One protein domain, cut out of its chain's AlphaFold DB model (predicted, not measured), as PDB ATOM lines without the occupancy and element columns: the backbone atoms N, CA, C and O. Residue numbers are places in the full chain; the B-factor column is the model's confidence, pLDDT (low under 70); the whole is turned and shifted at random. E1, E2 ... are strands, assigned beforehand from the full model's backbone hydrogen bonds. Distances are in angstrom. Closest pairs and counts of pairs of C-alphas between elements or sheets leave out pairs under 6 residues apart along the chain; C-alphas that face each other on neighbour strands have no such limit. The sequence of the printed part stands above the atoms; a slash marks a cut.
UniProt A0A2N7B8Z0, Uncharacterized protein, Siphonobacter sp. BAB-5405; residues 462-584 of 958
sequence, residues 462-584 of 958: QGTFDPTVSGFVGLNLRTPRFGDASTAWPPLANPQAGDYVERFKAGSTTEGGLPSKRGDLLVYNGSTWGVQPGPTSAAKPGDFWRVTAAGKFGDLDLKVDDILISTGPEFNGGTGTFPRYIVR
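AT A GLANCE: This is residues 462 to 584 of the 958 residues of an uncharacterized protein of Siphonobacter sp. BAB-5405 (UniProt A0A2N7B8Z0). Little structure is regular: a curled sheet, E1 = E5 - E8 - E9, mixed, stands beside a small antiparallel sheet, E2 - E3 - E4, with the hairpin E6 and E7 near one end of E9. The 123 printed residues, under half in nine named strands, E1 to E9, are all strand in class. The whole is compact, radius of gyration of the C-alphas 13.8 A, spans 37 by 34 by 21 A.

HOW THE PARTS SIT: Start at the hairpin E8, residues 563 to 572, and E9, residues 576 to 583; N 567 and O 580 are 2.9 A apart. E5, residues 543 to 547, is antiparallel to E8, N 545 to O 564 2.9 A, and parallel to E1, residues 462 to 465, N 462 to O 544 2.8 A. E2, residues 499 to 502, E3, 521 to 524, and E4, 529 to 532, form a meander, each the antiparallel neighbour of the one before; N 501 to O 522 and N 521 to O 532 are 3.0 A. In the hairpin E6, residues 551 to 553, and E7, 556 to 558, N 551 to O 558 is 2.9 A. E3 and E8 are apart.

IN THESE COORDINATES: Find C-alpha 462, where E1 begins, at (-15.831, -14.670, -2.082). E8 runs 26.5 A; E9 runs 23.1 A to C-alpha 583 at (-26.299, -13.455, -12.357).

THE WHOLE: The printed part has no cut. The links E1 to E2 and E2 to E3 are long. Low pLDDT, under 70, marks 23 residues, among them 482 to 488 and 570 to 577.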
ATOM      1  N   GLN A 462     -15.980 -13.368  -2.746       87.62
ATOM      2  CA  GLN A 462     -15.831 -14.670  -2.082       87.62
ATOM      3  C   GLN A 462     -15.043 -15.688  -2.934       87.62
ATOM      4  O   GLN A 462     -15.030 -16.883  -2.629       87.62
ATOM      5  N   GLY A 463     -14.376 -15.232  -4.002       89.44
ATOM      6  CA  GLY A 463     -13.541 -16.057  -4.881       89.44
ATOM      7  C   GLY A 463     -14.235 -16.497  -6.173       89.44
ATOM      8  O   GLY A 463     -15.061 -15.781  -6.739       89.44
ATOM      9  N   THR A 464     -13.868 -17.673  -6.676       91.62
ATOM     10  CA  THR A 464     -14.373 -18.227  -7.940       91.62
ATOM     11  C   THR A 464     -15.443 -19.297  -7.729       91.62
ATOM     12  O   THR A 464     -15.502 -19.940  -6.681       91.62
ATOM     13  N   PHE A 465     -16.287 -19.502  -8.741       93.50
ATOM     14  CA  PHE A 465     -17.252 -20.595  -8.808       93.50
ATOM     15  C   PHE A 465     -17.189 -21.293 -10.170       93.50
ATOM     16  O   PHE A 465     -17.039 -20.641 -11.201       93.50
ATOM     17  N   ASP A 466     -17.344 -22.614 -10.169       92.44
ATOM     18  CA  ASP A 466     -17.310 -23.436 -11.373       92.44
ATOM     19  C   ASP A 466     -18.491 -24.422 -11.369       92.44
ATOM     20  O   ASP A 466     -18.515 -25.335 -10.536       92.44
ATOM     21  N   PRO A 467     -19.484 -24.269 -12.265       88.75
ATOM     22  CA  PRO A 467     -20.629 -25.175 -12.312       88.75
ATOM     23  C   PRO A 467     -20.263 -26.572 -12.846       88.75
ATOM     24  O   PRO A 467     -21.007 -27.528 -12.614       88.75
ATOM     25  N   THR A 468     -19.132 -26.719 -13.546       85.81
ATOM     26  CA  THR A 468     -18.799 -27.911 -14.344       85.81
ATOM     27  C   THR A 468     -18.026 -28.989 -13.583       85.81
ATOM     28  O   THR A 468     -18.011 -30.137 -14.022       85.81
ATOM     29  N   VAL A 469     -17.459 -28.674 -12.409       82.88
ATOM     30  CA  VAL A 469     -16.622 -29.576 -11.574       82.88
ATOM     31  C   VAL A 469     -17.280 -30.927 -11.244       82.88
ATOM     32  O   VAL A 469     -16.590 -31.910 -10.987       82.88
ATOM     33  N   SER A 470     -18.612 -30.998 -11.270       78.62
ATOM     34  CA  SER A 470     -19.396 -32.219 -11.019       78.62
ATOM     35  C   SER A 470     -19.696 -33.068 -12.266       78.62
ATOM     36  O   SER A 470     -20.243 -34.160 -12.142       78.62
ATOM     37  N   GLY A 471     -19.379 -32.575 -13.468       77.94
ATOM     38  CA  GLY A 471     -19.722 -33.196 -14.753       77.94
ATOM     39  C   GLY A 471     -21.160 -32.950 -15.239       77.94
ATOM     40  O   GLY A 471     -21.488 -33.308 -16.370       77.94
ATOM     41  N   PHE A 472     -22.027 -32.320 -14.437       79.94
ATOM     42  CA  PHE A 472     -23.423 -32.059 -14.806       79.94
ATOM     43  C   PHE A 472     -23.559 -30.800 -15.675       79.94
ATOM     44  O   PHE A 472     -23.721 -29.689 -15.180       79.94
ATOM     45  N   VAL A 473     -23.494 -30.988 -16.997       64.62
ATOM     46  CA  VAL A 473     -23.573 -29.901 -17.998       64.62
ATOM     47  C   VAL A 473     -24.996 -29.545 -18.454       64.62
ATOM     48  O   VAL A 473     -25.180 -28.530 -19.121       64.62
ATOM     49  N   GLY A 474     -26.006 -30.343 -18.096       70.38
ATOM     50  CA  GLY A 474     -27.411 -30.103 -18.438       70.38
ATOM     51  C   GLY A 474     -28.323 -30.236 -17.220       70.38
ATOM     52  O   GLY A 474     -28.324 -31.276 -16.566       70.38
ATOM     53  N   LEU A 475     -29.103 -29.188 -16.947       81.75
ATOM     54  CA  LEU A 475     -30.173 -29.155 -15.948       81.75
ATOM     55  C   LEU A 475     -31.469 -28.752 -16.657       81.75
ATOM     56  O   LEU A 475     -31.481 -27.760 -17.389       81.75
ATOM     57  N   ASN A 476     -32.530 -29.535 -16.453       71.94
ATOM     58  CA  ASN A 476     -33.743 -29.508 -17.272       71.94
ATOM     59  C   ASN A 476     -34.983 -29.084 -16.476       71.94
ATOM     60  O   ASN A 476     -35.684 -28.161 -16.886       71.94
ATOM     61  N   LEU A 477     -35.244 -29.725 -15.330       72.44
ATOM     62  CA  LEU A 477     -36.416 -29.444 -14.503       72.44
ATOM     63  C   LEU A 477     -36.037 -29.227 -13.037       72.44
ATOM     64  O   LEU A 477     -35.427 -30.079 -12.388       72.44
ATOM     65  N   ARG A 478     -36.482 -28.087 -12.502       74.38
ATOM     66  CA  ARG A 478     -36.471 -27.796 -11.070       74.38
ATOM     67  C   ARG A 478     -37.678 -28.451 -10.410       74.38
ATOM     68  O   ARG A 478     -38.817 -28.122 -10.730       74.38
ATOM     69  N   THR A 479     -37.428 -29.336  -9.456       69.06
ATOM     70  CA  THR A 479     -38.476 -30.046  -8.702       69.06
ATOM     71  C   THR A 479     -38.450 -29.647  -7.208       69.06
ATOM     72  O   THR A 479     -37.621 -28.811  -6.828       69.06
ATOM     73  N   PRO A 480     -39.392 -30.108  -6.351       68.56
ATOM     74  CA  PRO A 480     -39.510 -29.632  -4.967       68.56
ATOM     75  C   PRO A 480     -38.234 -29.769  -4.121       68.56
ATOM     76  O   PRO A 480     -37.396 -30.641  -4.337       68.56
ATOM     77  N   ARG A 481     -38.088 -28.891  -3.123       70.56
ATOM     78  CA  ARG A 481     -36.884 -28.792  -2.279       70.56
ATOM     79  C   ARG A 481     -36.691 -30.061  -1.450       70.56
ATOM     80  O   ARG A 481     -37.599 -30.470  -0.730       70.56
ATOM     81  N   PHE A 482     -35.493 -30.637  -1.485       69.00
ATOM     82  CA  PHE A 482     -35.193 -31.839  -0.712       69.00
ATOM     83  C   PHE A 482     -34.775 -31.485   0.720       69.00
ATOM     84  O   PHE A 482     -33.807 -30.747   0.943       69.00
ATOM     85  N   GLY A 483     -35.504 -32.025   1.697       63.00
ATOM     86  CA  GLY A 483     -35.346 -31.711   3.118       63.00
ATOM     87  C   GLY A 483     -36.547 -31.033   3.777       63.00
ATOM     88  O   GLY A 483     -36.416 -30.628   4.931       63.00
ATOM     89  N   ASP A 484     -37.681 -30.898   3.083       61.19
ATOM     90  CA  ASP A 484     -38.970 -30.609   3.726       61.19
ATOM     91  C   ASP A 484     -39.548 -31.892   4.367       61.19
ATOM     92  O   ASP A 484     -39.171 -33.007   3.988       61.19
ATOM     93  N   ALA A 485     -40.456 -31.751   5.334       55.41
ATOM     94  CA  ALA A 485     -40.890 -32.801   6.265       55.41
ATOM     95  C   ALA A 485     -41.567 -34.031   5.616       55.41
ATOM     96  O   ALA A 485     -41.765 -35.045   6.283       55.41
ATOM     97  N   SER A 486     -41.910 -33.954   4.330       52.16
ATOM     98  CA  SER A 486     -42.518 -35.020   3.524       52.16
ATOM     99  C   SER A 486     -41.554 -35.706   2.540       52.16
ATOM    100  O   SER A 486     -41.956 -36.649   1.859       52.16
ATOM    101  N   THR A 487     -40.295 -35.259   2.431       60.81
ATOM    102  CA  THR A 487     -39.357 -35.740   1.395       60.81
ATOM    103  C   THR A 487     -38.476 -36.904   1.869       60.81
ATOM    104  O   THR A 487     -37.569 -36.738   2.684       60.81
ATOM    105  N   ALA A 488     -38.731 -38.098   1.325       69.94
ATOM    106  CA  ALA A 488     -37.906 -39.296   1.503       69.94
ATOM    107  C   ALA A 488     -36.863 -39.446   0.375       69.94
ATOM    108  O   ALA A 488     -36.942 -38.769  -0.646       69.94
ATOM    109  N   TRP A 489     -35.883 -40.340   0.552       74.69
ATOM    110  CA  TRP A 489     -34.929 -40.707  -0.502       74.69
ATOM    111  C   TRP A 489     -35.443 -41.914  -1.317       74.69
ATOM    112  O   TRP A 489     -35.897 -42.875  -0.690       74.69
ATOM    113  N   PRO A 490     -35.313 -41.944  -2.661       74.81
ATOM    114  CA  PRO A 490     -34.781 -40.892  -3.539       74.81
ATOM    115  C   PRO A 490     -35.729 -39.683  -3.659       74.81
ATOM    116  O   PRO A 490     -36.938 -39.849  -3.518       74.81
ATOM    117  N   PRO A 491     -35.206 -38.473  -3.946       75.88
ATOM    118  CA  PRO A 491     -35.986 -37.229  -3.903       75.88
ATOM    119  C   PRO A 491     -37.120 -37.145  -4.938       75.88
ATOM    120  O   PRO A 491     -38.052 -36.368  -4.747       75.88
ATOM    121  N   LEU A 492     -37.062 -37.943  -6.010       78.44
ATOM    122  CA  LEU A 492     -38.143 -38.145  -6.976       78.44
ATOM    123  C   LEU A 492     -38.337 -39.644  -7.221       78.44
ATOM    124  O   LEU A 492     -37.362 -40.394  -7.272       78.44
ATOM    125  N   ALA A 493     -39.586 -40.061  -7.440       79.69
ATOM    126  CA  ALA A 493     -39.921 -41.450  -7.759       79.69
ATOM    127  C   ALA A 493     -39.559 -41.848  -9.203       79.69
ATOM    128  O   ALA A 493     -39.134 -42.974  -9.428       79.69
ATOM    129  N   ASN A 494     -39.709 -40.926 -10.165       84.62
ATOM    130  CA  ASN A 494     -39.456 -41.151 -11.597       84.62
ATOM    131  C   ASN A 494     -38.647 -39.983 -12.215       84.62
ATOM    132  O   ASN A 494     -39.211 -39.216 -12.996       84.62
ATOM    133  N   PRO A 495     -37.371 -39.780 -11.836       85.62
ATOM    134  CA  PRO A 495     -36.549 -38.687 -12.363       85.62
ATOM    135  C   PRO A 495     -36.093 -38.915 -13.812       85.62
ATOM    136  O   PRO A 495     -35.775 -40.037 -14.212       85.62
ATOM    137  N   GLN A 496     -35.978 -37.830 -14.572       88.12
ATOM    138  CA  GLN A 496     -35.333 -37.774 -15.885       88.12
ATOM    139  C   GLN A 496     -33.891 -37.251 -15.782       88.12
ATOM    140  O   GLN A 496     -33.495 -36.626 -14.797       88.12
ATOM    141  N   ALA A 497     -33.063 -37.535 -16.792       87.25
ATOM    142  CA  ALA A 497     -31.688 -37.039 -16.824       87.25
ATOM    143  C   ALA A 497     -31.672 -35.499 -16.873       87.25
ATOM    144  O   ALA A 497     -32.315 -34.897 -17.732       87.25
ATOM    145  N   GLY A 498     -30.940 -34.869 -15.953       83.69
ATOM    146  CA  GLY A 498     -30.922 -33.415 -15.766       83.69
ATOM    147  C   GLY A 498     -32.014 -32.870 -14.834       83.69
ATOM    148  O   GLY A 498     -32.057 -31.657 -14.621       83.69
ATOM    149  N   ASP A 499     -32.874 -33.709 -14.250       87.25
ATOM    150  CA  ASP A 499     -33.740 -33.286 -13.142       87.25
ATOM    151  C   ASP A 499     -32.896 -32.969 -11.904       87.25
ATOM    152  O   ASP A 499     -31.940 -33.689 -11.584       87.25
ATOM    153  N   TYR A 500     -33.269 -31.914 -11.175       88.00
ATOM    154  CA  TYR A 500     -32.573 -31.528  -9.951       88.00
ATOM    155  C   TYR A 500     -33.500 -31.033  -8.834       88.00
ATOM    156  O   TYR A 500     -34.611 -30.540  -9.064       88.00
ATOM    157  N   VAL A 501     -32.992 -31.138  -7.602       84.19
ATOM    158  CA  VAL A 501     -33.610 -30.611  -6.373       84.19
ATOM    159  C   VAL A 501     -32.622 -29.757  -5.577       84.19
ATOM    160  O   VAL A 501     -31.438 -30.078  -5.459       84.19
ATOM    161  N   GLU A 502     -33.121 -28.672  -4.984       83.19
ATOM    162  CA  GLU A 502     -32.361 -27.816  -4.062       83.19
ATOM    163  C   GLU A 502     -32.208 -28.514  -2.697       83.19
ATOM    164  O   GLU A 502     -33.214 -28.877  -2.077       83.19
ATOM    165  N   ARG A 503     -30.977 -28.682  -2.188       78.75
ATOM    166  CA  ARG A 503     -30.721 -29.337  -0.890       78.75
ATOM    167  C   ARG A 503     -30.893 -28.341   0.268       78.75
ATOM    168  O   ARG A 503     -30.008 -27.532   0.557       78.75
ATOM    169  N   PHE A 504     -32.030 -28.436   0.960       72.94
ATOM    170  CA  PHE A 504     -32.493 -27.484   1.986       72.94
ATOM    171  C   PHE A 504     -32.130 -27.877   3.437       72.94
ATOM    172  O   PHE A 504     -31.869 -27.012   4.279       72.94
ATOM    173  N   LYS A 505     -32.097 -29.186   3.722       67.56
ATOM    174  CA  LYS A 505     -32.001 -29.791   5.067       67.56
ATOM    175  C   LYS A 505     -30.870 -29.235   5.954       67.56
ATOM    176  O   LYS A 505     -29.796 -28.858   5.484       67.56
ATOM    177  N   ALA A 506     -31.121 -29.193   7.264       61.16
ATOM    178  CA  ALA A 506     -30.132 -28.876   8.295       61.16
ATOM    179  C   ALA A 506     -29.557 -30.168   8.898       61.16
ATOM    180  O   ALA A 506     -30.316 -31.017   9.360       61.16
ATOM    181  N   GLY A 507     -28.230 -30.302   8.935       61.84
ATOM    182  CA  GLY A 507     -27.579 -31.513   9.442       61.84
ATOM    183  C   GLY A 507     -27.653 -32.708   8.482       61.84
ATOM    184  O   GLY A 507     -28.310 -32.669   7.443       61.84
ATOM    185  N   SER A 508     -26.930 -33.770   8.847       54.75
ATOM    186  CA  SER A 508     -26.367 -34.779   7.936       54.75
ATOM    187  C   SER A 508     -25.413 -34.190   6.889       54.75
ATOM    188  O   SER A 508     -25.733 -33.234   6.181       54.75
ATOM    189  N   THR A 509     -24.231 -34.785   6.752       65.38
ATOM    190  CA  THR A 509     -23.312 -34.511   5.635       65.38
ATOM    191  C   THR A 509     -23.593 -35.398   4.426       65.38
ATOM    192  O   THR A 509     -23.044 -35.136   3.361       65.38
ATOM    193  N   THR A 510     -24.445 -36.420   4.561       70.81
ATOM    194  CA  THR A 510     -24.791 -37.355   3.485       70.81
ATOM    195  C   THR A 510     -26.301 -37.505   3.305       70.81
ATOM    196  O   THR A 510     -27.067 -37.514   4.269       70.81
ATOM    197  N   GLU A 511     -26.739 -37.645   2.055       72.94
ATOM    198  CA  GLU A 511     -28.120 -37.967   1.675       72.94
ATOM    199  C   GLU A 511     -28.053 -39.081   0.620       72.94
ATOM    200  O   GLU A 511     -27.317 -38.953  -0.357       72.94
ATOM    201  N   GLY A 512     -28.711 -40.224   0.841       72.88
ATOM    202  CA  GLY A 512     -28.595 -41.380  -0.069       72.88
ATOM    203  C   GLY A 512     -27.187 -41.989  -0.195       72.88
ATOM    204  O   GLY A 512     -26.938 -42.759  -1.115       72.88
ATOM    205  N   GLY A 513     -26.260 -41.623   0.699       76.62
ATOM    206  CA  GLY A 513     -24.828 -41.938   0.603       76.62
ATOM    207  C   GLY A 513     -23.979 -40.857  -0.085       76.62
ATOM    208  O   GLY A 513     -22.756 -40.906   0.011       76.62
ATOM    209  N   LEU A 514     -24.595 -39.851  -0.713       84.12
ATOM    210  CA  LEU A 514     -23.895 -38.760  -1.395       84.12
ATOM    211  C   LEU A 514     -23.485 -37.648  -0.413       84.12
ATOM    212  O   LEU A 514     -24.359 -37.137   0.296       84.12
ATOM    213  N   PRO A 515     -22.209 -37.218  -0.375       84.50
ATOM    214  CA  PRO A 515     -21.779 -36.099   0.459       84.50
ATOM    215  C   PRO A 515     -22.300 -34.762  -0.095       84.50
ATOM    216  O   PRO A 515     -22.022 -34.418  -1.239       84.50
ATOM    217  N   SER A 516     -23.039 -33.997   0.712       80.88
ATOM    218  CA  SER A 516     -23.590 -32.687   0.327       80.88
ATOM    219  C   SER A 516     -23.665 -31.700   1.501       80.88
ATOM    220  O   SER A 516     -23.831 -32.079   2.666       80.88
ATOM    221  N   LYS A 517     -23.613 -30.402   1.188       80.06
ATOM    222  CA  LYS A 517     -23.886 -29.256   2.080       80.06
ATOM    223  C   LYS A 517     -25.221 -28.589   1.699       80.06
ATOM    224  O   LYS A 517     -25.871 -28.973   0.728       80.06
ATOM    225  N   ARG A 518     -25.701 -27.635   2.504       78.75
ATOM    226  CA  ARG A 518     -26.903 -26.848   2.166       78.75
ATOM    227  C   ARG A 518     -26.588 -25.906   1.000       78.75
ATOM    228  O   ARG A 518     -25.536 -25.273   1.016       78.75
ATOM    229  N   GLY A 519     -27.504 -25.786   0.040       80.00
ATOM    230  CA  GLY A 519     -27.305 -24.965  -1.162       80.00
ATOM    231  C   GLY A 519     -26.569 -25.678  -2.302       80.00
ATOM    232  O   GLY A 519     -26.341 -25.059  -3.335       80.00
ATOM    233  N   ASP A 520     -26.233 -26.961  -2.135       85.81
ATOM    234  CA  ASP A 520     -25.920 -27.847  -3.259       85.81
ATOM    235  C   ASP A 520     -27.201 -28.244  -4.005       85.81
ATOM    236  O   ASP A 520     -28.307 -28.205  -3.447       85.81
ATOM    237  N   LEU A 521     -27.033 -28.695  -5.246       88.06
ATOM    238  CA  LEU A 521     -28.091 -29.324  -6.027       88.06
ATOM    239  C   LEU A 521     -27.835 -30.830  -6.098       88.06
ATOM    240  O   LEU A 521     -26.718 -31.267  -6.381       88.06
ATOM    241  N   LEU A 522     -28.871 -31.628  -5.848       87.81
ATOM    242  CA  LEU A 522     -28.838 -33.061  -6.136       87.81
ATOM    243  C   LEU A 522     -29.382 -33.239  -7.553       87.81
ATOM    244  O   LEU A 522     -30.479 -32.758  -7.838       87.81
ATOM    245  N   VAL A 523     -28.616 -33.888  -8.429       89.56
ATOM    246  CA  VAL A 523     -28.887 -33.977  -9.876       89.56
ATOM    247  C   VAL A 523     -28.970 -35.442 -10.291       89.56
ATOM    248  O   VAL A 523     -28.116 -36.236  -9.893       89.56
ATOM    249  N   TYR A 524     -29.971 -35.819 -11.088       88.19
ATOM    250  CA  TYR A 524     -30.080 -37.174 -11.633       88.19
ATOM    251  C   TYR A 524     -29.428 -37.267 -13.016       88.19
ATOM    252  O   TYR A 524     -29.758 -36.510 -13.927       88.19
ATOM    253  N   ASN A 525     -28.511 -38.219 -13.205       86.56
ATOM    254  CA  ASN A 525     -27.744 -38.361 -14.451       86.56
ATOM    255  C   ASN A 525     -28.390 -39.293 -15.497       86.56
ATOM    256  O   ASN A 525     -27.787 -39.554 -16.534       86.56
ATOM    257  N   GLY A 526     -29.592 -39.815 -15.228       85.69
ATOM    258  CA  GLY A 526     -30.242 -40.848 -16.045       85.69
ATOM    259  C   GLY A 526     -30.037 -42.282 -15.538       85.69
ATOM    260  O   GLY A 526     -30.582 -43.217 -16.119       85.69
ATOM    261  N   SER A 527     -29.283 -42.490 -14.456       86.50
ATOM    262  CA  SER A 527     -29.131 -43.796 -13.786       86.50
ATOM    263  C   SER A 527     -28.929 -43.686 -12.271       86.50
ATOM    264  O   SER A 527     -29.461 -44.492 -11.512       86.50
ATOM    265  N   THR A 528     -28.179 -42.687 -11.806       87.69
ATOM    266  CA  THR A 528     -27.922 -42.414 -10.388       87.69
ATOM    267  C   THR A 528     -28.053 -40.925 -10.069       87.69
ATOM    268  O   THR A 528     -27.975 -40.058 -10.941       87.69
ATOM    269  N   TRP A 529     -28.263 -40.623  -8.787       87.81
ATOM    270  CA  TRP A 529     -28.157 -39.263  -8.266       87.81
ATOM    271  C   TRP A 529     -26.691 -38.915  -7.986       87.81
ATOM    272  O   TRP A 529     -25.925 -39.760  -7.521       87.81
ATOM    273  N   GLY A 530     -26.322 -37.661  -8.230       88.69
ATOM    274  CA  GLY A 530     -25.051 -37.052  -7.853       88.69
ATOM    275  C   GLY A 530     -25.255 -35.662  -7.248       88.69
ATOM    276  O   GLY A 530     -26.388 -35.229  -7.031       88.69
ATOM    277  N   VAL A 531     -24.155 -34.965  -6.958       88.94
ATOM    278  CA  VAL A 531     -24.167 -33.641  -6.313       88.94
ATOM    279  C   VAL A 531     -23.432 -32.635  -7.190       88.94
ATOM    280  O   VAL A 531     -22.270 -32.853  -7.530       88.94
ATOM    281  N   GLN A 532     -24.088 -31.522  -7.513       90.38
ATOM    282  CA  GLN A 532     -23.441 -30.313  -8.014       90.38
ATOM    283  C   GLN A 532     -23.233 -29.365  -6.819       90.38
ATOM    284  O   GLN A 532     -24.221 -28.859  -6.272       90.38
ATOM    285  N   PRO A 533     -21.986 -29.135  -6.364       87.81
ATOM    286  CA  PRO A 533     -21.738 -28.274  -5.215       87.81
ATOM    287  C   PRO A 533     -22.141 -26.824  -5.498       87.81
ATOM    288  O   PRO A 533     -21.748 -26.260  -6.516       87.81
ATOM    289  N   GLY A 534     -22.871 -26.193  -4.578       86.56
ATOM    290  CA  GLY A 534     -23.070 -24.742  -4.600       86.56
ATOM    291  C   GLY A 534     -21.815 -24.001  -4.116       86.56
ATOM    292  O   GLY A 534     -20.940 -24.631  -3.512       86.56
ATOM    293  N   PRO A 535     -21.704 -22.670  -4.295       86.12
ATOM    294  CA  PRO A 535     -20.538 -21.904  -3.842       86.12
ATOM    295  C   PRO A 535     -20.261 -22.098  -2.338       86.12
ATOM    296  O   PRO A 535     -19.257 -22.691  -1.936       86.12
ATOM    297  N   THR A 536     -21.206 -21.715  -1.476       82.38
ATOM    298  CA  THR A 536     -21.112 -21.921  -0.023       82.38
ATOM    299  C   THR A 536     -22.488 -22.091   0.617       82.38
ATOM    300  O   THR A 536     -23.493 -21.592   0.116       82.38
ATOM    301  N   SER A 537     -22.535 -22.784   1.754       73.31
ATOM    302  CA  SER A 537     -23.749 -22.987   2.553       73.31
ATOM    303  C   SER A 537     -24.093 -21.804   3.469       73.31
ATOM    304  O   SER A 537     -25.146 -21.816   4.105       73.31
ATOM    305  N   ALA A 538     -23.217 -20.793   3.544       76.81
ATOM    306  CA  ALA A 538     -23.300 -19.668   4.480       76.81
ATOM    307  C   ALA A 538     -23.325 -18.280   3.794       76.81
ATOM    308  O   ALA A 538     -22.936 -17.290   4.414       76.81
ATOM    309  N   ALA A 539     -23.748 -18.204   2.525       80.88
ATOM    310  CA  ALA A 539     -23.715 -16.961   1.750       80.88
ATOM    311  C   ALA A 539     -24.665 -15.893   2.322       80.88
ATOM    312  O   ALA A 539     -25.822 -16.165   2.658       80.88
ATOM    313  N   LYS A 540     -24.172 -14.660   2.403       79.50
ATOM    314  CA  LYS A 540     -24.869 -13.463   2.889       79.50
ATOM    315  C   LYS A 540     -25.384 -12.628   1.705       79.50
ATOM    316  O   LYS A 540     -24.923 -12.825   0.579       79.50
ATOM    317  N   PRO A 541     -26.327 -11.691   1.907       81.94
ATOM    318  CA  PRO A 541     -26.721 -10.756   0.854       81.94
ATOM    319  C   PRO A 541     -25.524  -9.904   0.397       81.94
ATOM    320  O   PRO A 541     -24.890  -9.245   1.220       81.94
ATOM    321  N   GLY A 542     -25.225  -9.903  -0.904       82.38
ATOM    322  CA  GLY A 542     -24.111  -9.154  -1.501       82.38
ATOM    323  C   GLY A 542     -22.756  -9.877  -1.521       82.38
ATOM    324  O   GLY A 542     -21.792  -9.310  -2.041       82.38
ATOM    325  N   ASP A 543     -22.664 -11.109  -1.010       87.69
ATOM    326  CA  ASP A 543     -21.535 -12.004  -1.312       87.69
ATOM    327  C   ASP A 543     -21.551 -12.371  -2.809       87.69
ATOM    328  O   ASP A 543     -22.627 -12.632  -3.356       87.69
ATOM    329  N   PHE A 544     -20.395 -12.415  -3.481       91.50
ATOM    330  CA  PHE A 544     -20.333 -12.767  -4.907       91.50
ATOM    331  C   PHE A 544     -19.089 -13.558  -5.334       91.50
ATOM    332  O   PHE A 544     -18.021 -13.453  -4.729       91.50
ATOM    333  N   TRP A 545     -19.234 -14.308  -6.432       93.06
ATOM    334  CA  TRP A 545     -18.203 -15.150  -7.045       93.06
ATOM    335  C   TRP A 545     -18.019 -14.828  -8.533       93.06
ATOM    336  O   TRP A 545     -18.991 -14.527  -9.226       93.06
ATOM    337  N   ARG A 546     -16.785 -14.952  -9.037       92.56
ATOM    338  CA  ARG A 546     -16.477 -14.947 -10.481       92.56
ATOM    339  C   ARG A 546     -16.656 -16.354 -11.051       92.56
ATOM    340  O   ARG A 546     -16.055 -17.292 -10.529       92.56
ATOM    341  N   VAL A 547     -17.425 -16.506 -12.124       93.19
ATOM    342  CA  VAL A 547     -17.610 -17.803 -12.790       93.19
ATOM    343  C   VAL A 547     -16.400 -18.143 -13.672       93.19
ATOM    344  O   VAL A 547     -15.978 -17.320 -14.482       93.19
ATOM    345  N   THR A 548     -15.838 -19.349 -13.535       93.44
ATOM    346  CA  THR A 548     -14.644 -19.799 -14.290       93.44
ATOM    347  C   THR A 548     -14.938 -20.693 -15.492       93.44
ATOM    348  O   THR A 548     -14.101 -20.780 -16.387       93.44
ATOM    349  N   ALA A 549     -16.113 -21.321 -15.550       92.19
ATOM    350  CA  ALA A 549     -16.531 -22.195 -16.645       92.19
ATOM    351  C   ALA A 549     -18.005 -21.964 -17.000       92.19
ATOM    352  O   ALA A 549     -18.830 -21.700 -16.126       92.19
ATOM    353  N   ALA A 550     -18.343 -22.083 -18.285       90.75
ATOM    354  CA  ALA A 550     -19.726 -21.981 -18.741       90.75
ATOM    355  C   ALA A 550     -20.516 -23.265 -18.423       90.75
ATOM    356  O   ALA A 550     -20.016 -24.371 -18.620       90.75
ATOM    357  N   GLY A 551     -21.758 -23.121 -17.961       89.88
ATOM    358  CA  GLY A 551     -22.636 -24.233 -17.589       89.88
ATOM    359  C   GLY A 551     -23.873 -23.767 -16.819       89.88
ATOM    360  O   GLY A 551     -24.020 -22.582 -16.529       89.88
ATOM    361  N   LYS A 552     -24.768 -24.693 -16.463       89.19
ATOM    362  CA  LYS A 552     -25.950 -24.388 -15.640       89.19
ATOM    363  C   LYS A 552     -25.674 -24.588 -14.150       89.19
ATOM    364  O   LYS A 552     -25.041 -25.569 -13.765       89.19
ATOM    365  N   PHE A 553     -26.223 -23.711 -13.314       89.44
ATOM    366  CA  PHE A 553     -26.386 -23.942 -11.877       89.44
ATOM    367  C   PHE A 553     -27.825 -23.615 -11.476       89.44
ATOM    368  O   PHE A 553     -28.218 -22.455 -11.354       89.44
ATOM    369  N   GLY A 554     -28.628 -24.660 -11.302       86.00
ATOM    370  CA  GLY A 554     -30.061 -24.544 -11.071       86.00
ATOM    371  C   GLY A 554     -30.787 -23.946 -12.274       86.00
ATOM    372  O   GLY A 554     -30.661 -24.438 -13.394       86.00
ATOM    373  N   ASP A 555     -31.541 -22.875 -12.027       83.62
ATOM    374  CA  ASP A 555     -32.265 -22.084 -13.025       83.62
ATOM    375  C   ASP A 555     -31.396 -20.985 -13.674       83.62
ATOM    376  O   ASP A 555     -31.887 -20.223 -14.506       83.62
ATOM    377  N   LEU A 556     -30.098 -20.919 -13.343       89.50
ATOM    378  CA  LEU A 556     -29.148 -19.956 -13.900       89.50
ATOM    379  C   LEU A 556     -28.275 -20.586 -14.997       89.50
ATOM    380  O   LEU A 556     -27.553 -21.554 -14.752       89.50
ATOM    381  N   ASP A 557     -28.288 -19.983 -16.185       89.56
ATOM    382  CA  ASP A 557     -27.263 -20.176 -17.213       89.56
ATOM    383  C   ASP A 557     -26.066 -19.264 -16.923       89.56
ATOM    384  O   ASP A 557     -26.224 -18.045 -16.850       89.56
ATOM    385  N   LEU A 558     -24.881 -19.855 -16.754       91.38
ATOM    386  CA  LEU A 558     -23.643 -19.155 -16.414       91.38
ATOM    387  C   LEU A 558     -22.622 -19.255 -17.553       91.38
ATOM    388  O   LEU A 558     -22.467 -20.302 -18.188       91.38
ATOM    389  N   LYS A 559     -21.873 -18.179 -17.771       91.81
ATOM    390  CA  LYS A 559     -20.740 -18.083 -18.699       91.81
ATOM    391  C   LYS A 559     -19.448 -17.842 -17.924       91.81
ATOM    392  O   LYS A 559     -19.467 -17.397 -16.781       91.81
ATOM    393  N   VAL A 560     -18.310 -18.084 -18.573       91.12
ATOM    394  CA  VAL A 560     -17.015 -17.594 -18.072       91.12
ATOM    395  C   VAL A 560     -17.110 -16.078 -17.871       91.12
ATOM    396  O   VAL A 560     -17.626 -15.378 -18.740       91.12
ATOM    397  N   ASP A 561     -16.617 -15.593 -16.733       88.81
ATOM    398  CA  ASP A 561     -16.586 -14.179 -16.335       88.81
ATOM    399  C   ASP A 561     -17.946 -13.505 -16.054       88.81
ATOM    400  O   ASP A 561     -18.016 -12.293 -15.808       88.81
ATOM    401  N   ASP A 562     -19.015 -14.301 -15.939       91.94
ATOM    402  CA  ASP A 562     -20.210 -13.884 -15.204       91.94
ATOM    403  C   ASP A 562     -19.903 -13.702 -13.707       91.94
ATOM    404  O   ASP A 562     -19.003 -14.325 -13.133       91.94
ATOM    405  N   ILE A 563     -20.694 -12.846 -13.053       92.81
ATOM    406  CA  ILE A 563     -20.643 -12.643 -11.603       92.81
ATOM    407  C   ILE A 563     -21.916 -13.218 -10.985       92.81
ATOM    408  O   ILE A 563     -23.019 -12.733 -11.253       92.81
ATOM    409  N   LEU A 564     -21.742 -14.240 -10.148       93.00
ATOM    410  CA  LEU A 564     -22.802 -14.897  -9.389       93.00
ATOM    411  C   LEU A 564     -22.937 -14.202  -8.029       93.00
ATOM    412  O   LEU A 564     -22.007 -14.238  -7.225       93.00
ATOM    413  N   ILE A 565     -24.081 -13.572  -7.763       91.88
ATOM    414  CA  ILE A 565     -24.321 -12.746  -6.572       91.88
ATOM    415  C   ILE A 565     -25.374 -13.413  -5.691       91.88
ATOM    416  O   ILE A 565     -26.463 -13.747  -6.154       91.88
ATOM    417  N   SER A 566     -25.075 -13.570  -4.404       89.44
ATOM    418  CA  SER A 566     -26.041 -13.999  -3.396       89.44
ATOM    419  C   SER A 566     -26.992 -12.848  -3.052       89.44
ATOM    420  O   SER A 566     -26.572 -11.806  -2.543       89.44
ATOM    421  N   THR A 567     -28.295 -13.037  -3.268       84.75
ATOM    422  CA  THR A 567     -29.330 -12.098  -2.796       84.75
ATOM    423  C   THR A 567     -29.643 -12.278  -1.308       84.75
ATOM    424  O   THR A 567     -30.381 -11.479  -0.737       84.75
ATOM    425  N   GLY A 568     -29.072 -13.305  -0.669       74.50
ATOM    426  CA  GLY A 568     -29.265 -13.635   0.741       74.50
ATOM    427  C   GLY A 568     -30.004 -14.954   0.981       74.50
ATOM    428  O   GLY A 568     -30.408 -15.630   0.030       74.50
ATOM    429  N   PRO A 569     -30.179 -15.338   2.258       73.50
ATOM    430  CA  PRO A 569     -30.913 -16.535   2.627       73.50
ATOM    431  C   PRO A 569     -32.429 -16.339   2.493       73.50
ATOM    432  O   PRO A 569     -33.010 -15.471   3.145       73.50
ATOM    433  N   GLU A 570     -33.088 -17.204   1.727       69.94
ATOM    434  CA  GLU A 570     -34.535 -17.398   1.833       69.94
ATOM    435  C   GLU A 570     -34.827 -18.202   3.119       69.94
ATOM    436  O   GLU A 570     -34.144 -19.188   3.422       69.94
ATOM    437  N   PHE A 571     -35.817 -17.759   3.899       63.12
ATOM    438  CA  PHE A 571     -36.261 -18.392   5.145       63.12
ATOM    439  C   PHE A 571     -37.569 -19.154   4.914       63.12
ATOM    440  O   PHE A 571     -38.519 -18.584   4.386       63.12
ATOM    441  N   ASN A 572     -37.660 -20.395   5.403       55.41
ATOM    442  CA  ASN A 572     -38.942 -21.093   5.541       55.41
ATOM    443  C   ASN A 572     -39.144 -21.609   6.976       55.41
ATOM    444  O   ASN A 572     -38.348 -22.411   7.469       55.41
ATOM    445  N   GLY A 573     -40.224 -21.155   7.618       52.00
ATOM    446  CA  GLY A 573     -40.946 -21.838   8.704       52.00
ATOM    447  C   GLY A 573     -40.276 -22.030  10.073       52.00
ATOM    448  O   GLY A 573     -40.991 -22.065  11.067       52.00
ATOM    449  N   GLY A 574     -38.945 -22.141  10.170       52.44
ATOM    450  CA  GLY A 574     -38.250 -22.244  11.464       52.44
ATOM    451  C   GLY A 574     -36.877 -22.931  11.492       52.44
ATOM    452  O   GLY A 574     -36.178 -22.788  12.489       52.44
ATOM    453  N   THR A 575     -36.457 -23.661  10.449       51.00
ATOM    454  CA  THR A 575     -35.234 -24.508  10.517       51.00
ATOM    455  C   THR A 575     -34.258 -24.385   9.337       51.00
ATOM    456  O   THR A 575     -33.138 -24.903   9.414       51.00
ATOM    457  N   GLY A 576     -34.625 -23.684   8.258       55.06
ATOM    458  CA  GLY A 576     -33.795 -23.563   7.056       55.06
ATOM    459  C   GLY A 576     -33.620 -22.129   6.557       55.06
ATOM    460  O   GLY A 576     -34.592 -21.438   6.258       55.06
ATOM    461  N   THR A 577     -32.354 -21.734   6.422       60.56
ATOM    462  CA  THR A 577     -31.864 -20.536   5.726       60.56
ATOM    463  C   THR A 577     -30.989 -20.981   4.565       60.56
ATOM    464  O   THR A 577     -29.967 -21.628   4.795       60.56
ATOM    465  N   PHE A 578     -31.362 -20.683   3.324       70.06
ATOM    466  CA  PHE A 578     -30.618 -21.185   2.165       70.06
ATOM    467  C   PHE A 578     -30.401 -20.089   1.116       70.06
ATOM    468  O   PHE A 578     -31.310 -19.293   0.877       70.06
ATOM    469  N   PRO A 579     -29.197 -19.998   0.529       75.62
ATOM    470  CA  PRO A 579     -28.829 -18.856  -0.291       75.62
ATOM    471  C   PRO A 579     -29.540 -18.873  -1.646       75.62
ATOM    472  O   PRO A 579     -29.556 -19.885  -2.347       75.62
ATOM    473  N   ARG A 580     -30.104 -17.722  -2.013       82.44
ATOM    474  CA  ARG A 580     -30.576 -17.414  -3.365       82.44
ATOM    475  C   ARG A 580     -29.465 -16.709  -4.134       82.44
ATOM    476  O   ARG A 580     -28.804 -15.830  -3.583       82.44
ATOM    477  N   TYR A 581     -29.291 -17.073  -5.400       87.81
ATOM    478  CA  TYR A 581     -28.282 -16.500  -6.287       87.81
ATOM    479  C   TYR A 581     -28.932 -15.872  -7.524       87.81
ATOM    480  O   TYR A 581     -29.991 -16.314  -7.963       87.81
ATOM    481  N   ILE A 582     -28.270 -14.866  -8.092       91.25
ATOM    482  CA  ILE A 582     -28.573 -14.262  -9.394       91.25
ATOM    483  C   ILE A 582     -27.277 -14.067 -10.184       91.25
ATOM    484  O   ILE A 582     -26.203 -13.937  -9.595       91.25
ATOM    485  N   VAL A 583     -27.377 -13.986 -11.509       91.69
ATOM    486  CA  VAL A 583     -26.299 -13.455 -12.357       91.69
ATOM    487  C   VAL A 583     -26.445 -11.934 -12.442       91.69
ATOM    488  O   VAL A 583     -27.571 -11.428 -12.500       91.69
ATOM    489  N   ARG A 584     -25.324 -11.203 -12.438       87.06
ATOM    490  CA  ARG A 584     -25.310  -9.747 -12.674       87.06
ATOM    491  C   ARG A 584     -25.930  -9.361 -14.022       87.06
ATOM    492  O   ARG A 584     -25.959 -10.159 -14.958       87.06
TER     493      ARG A 584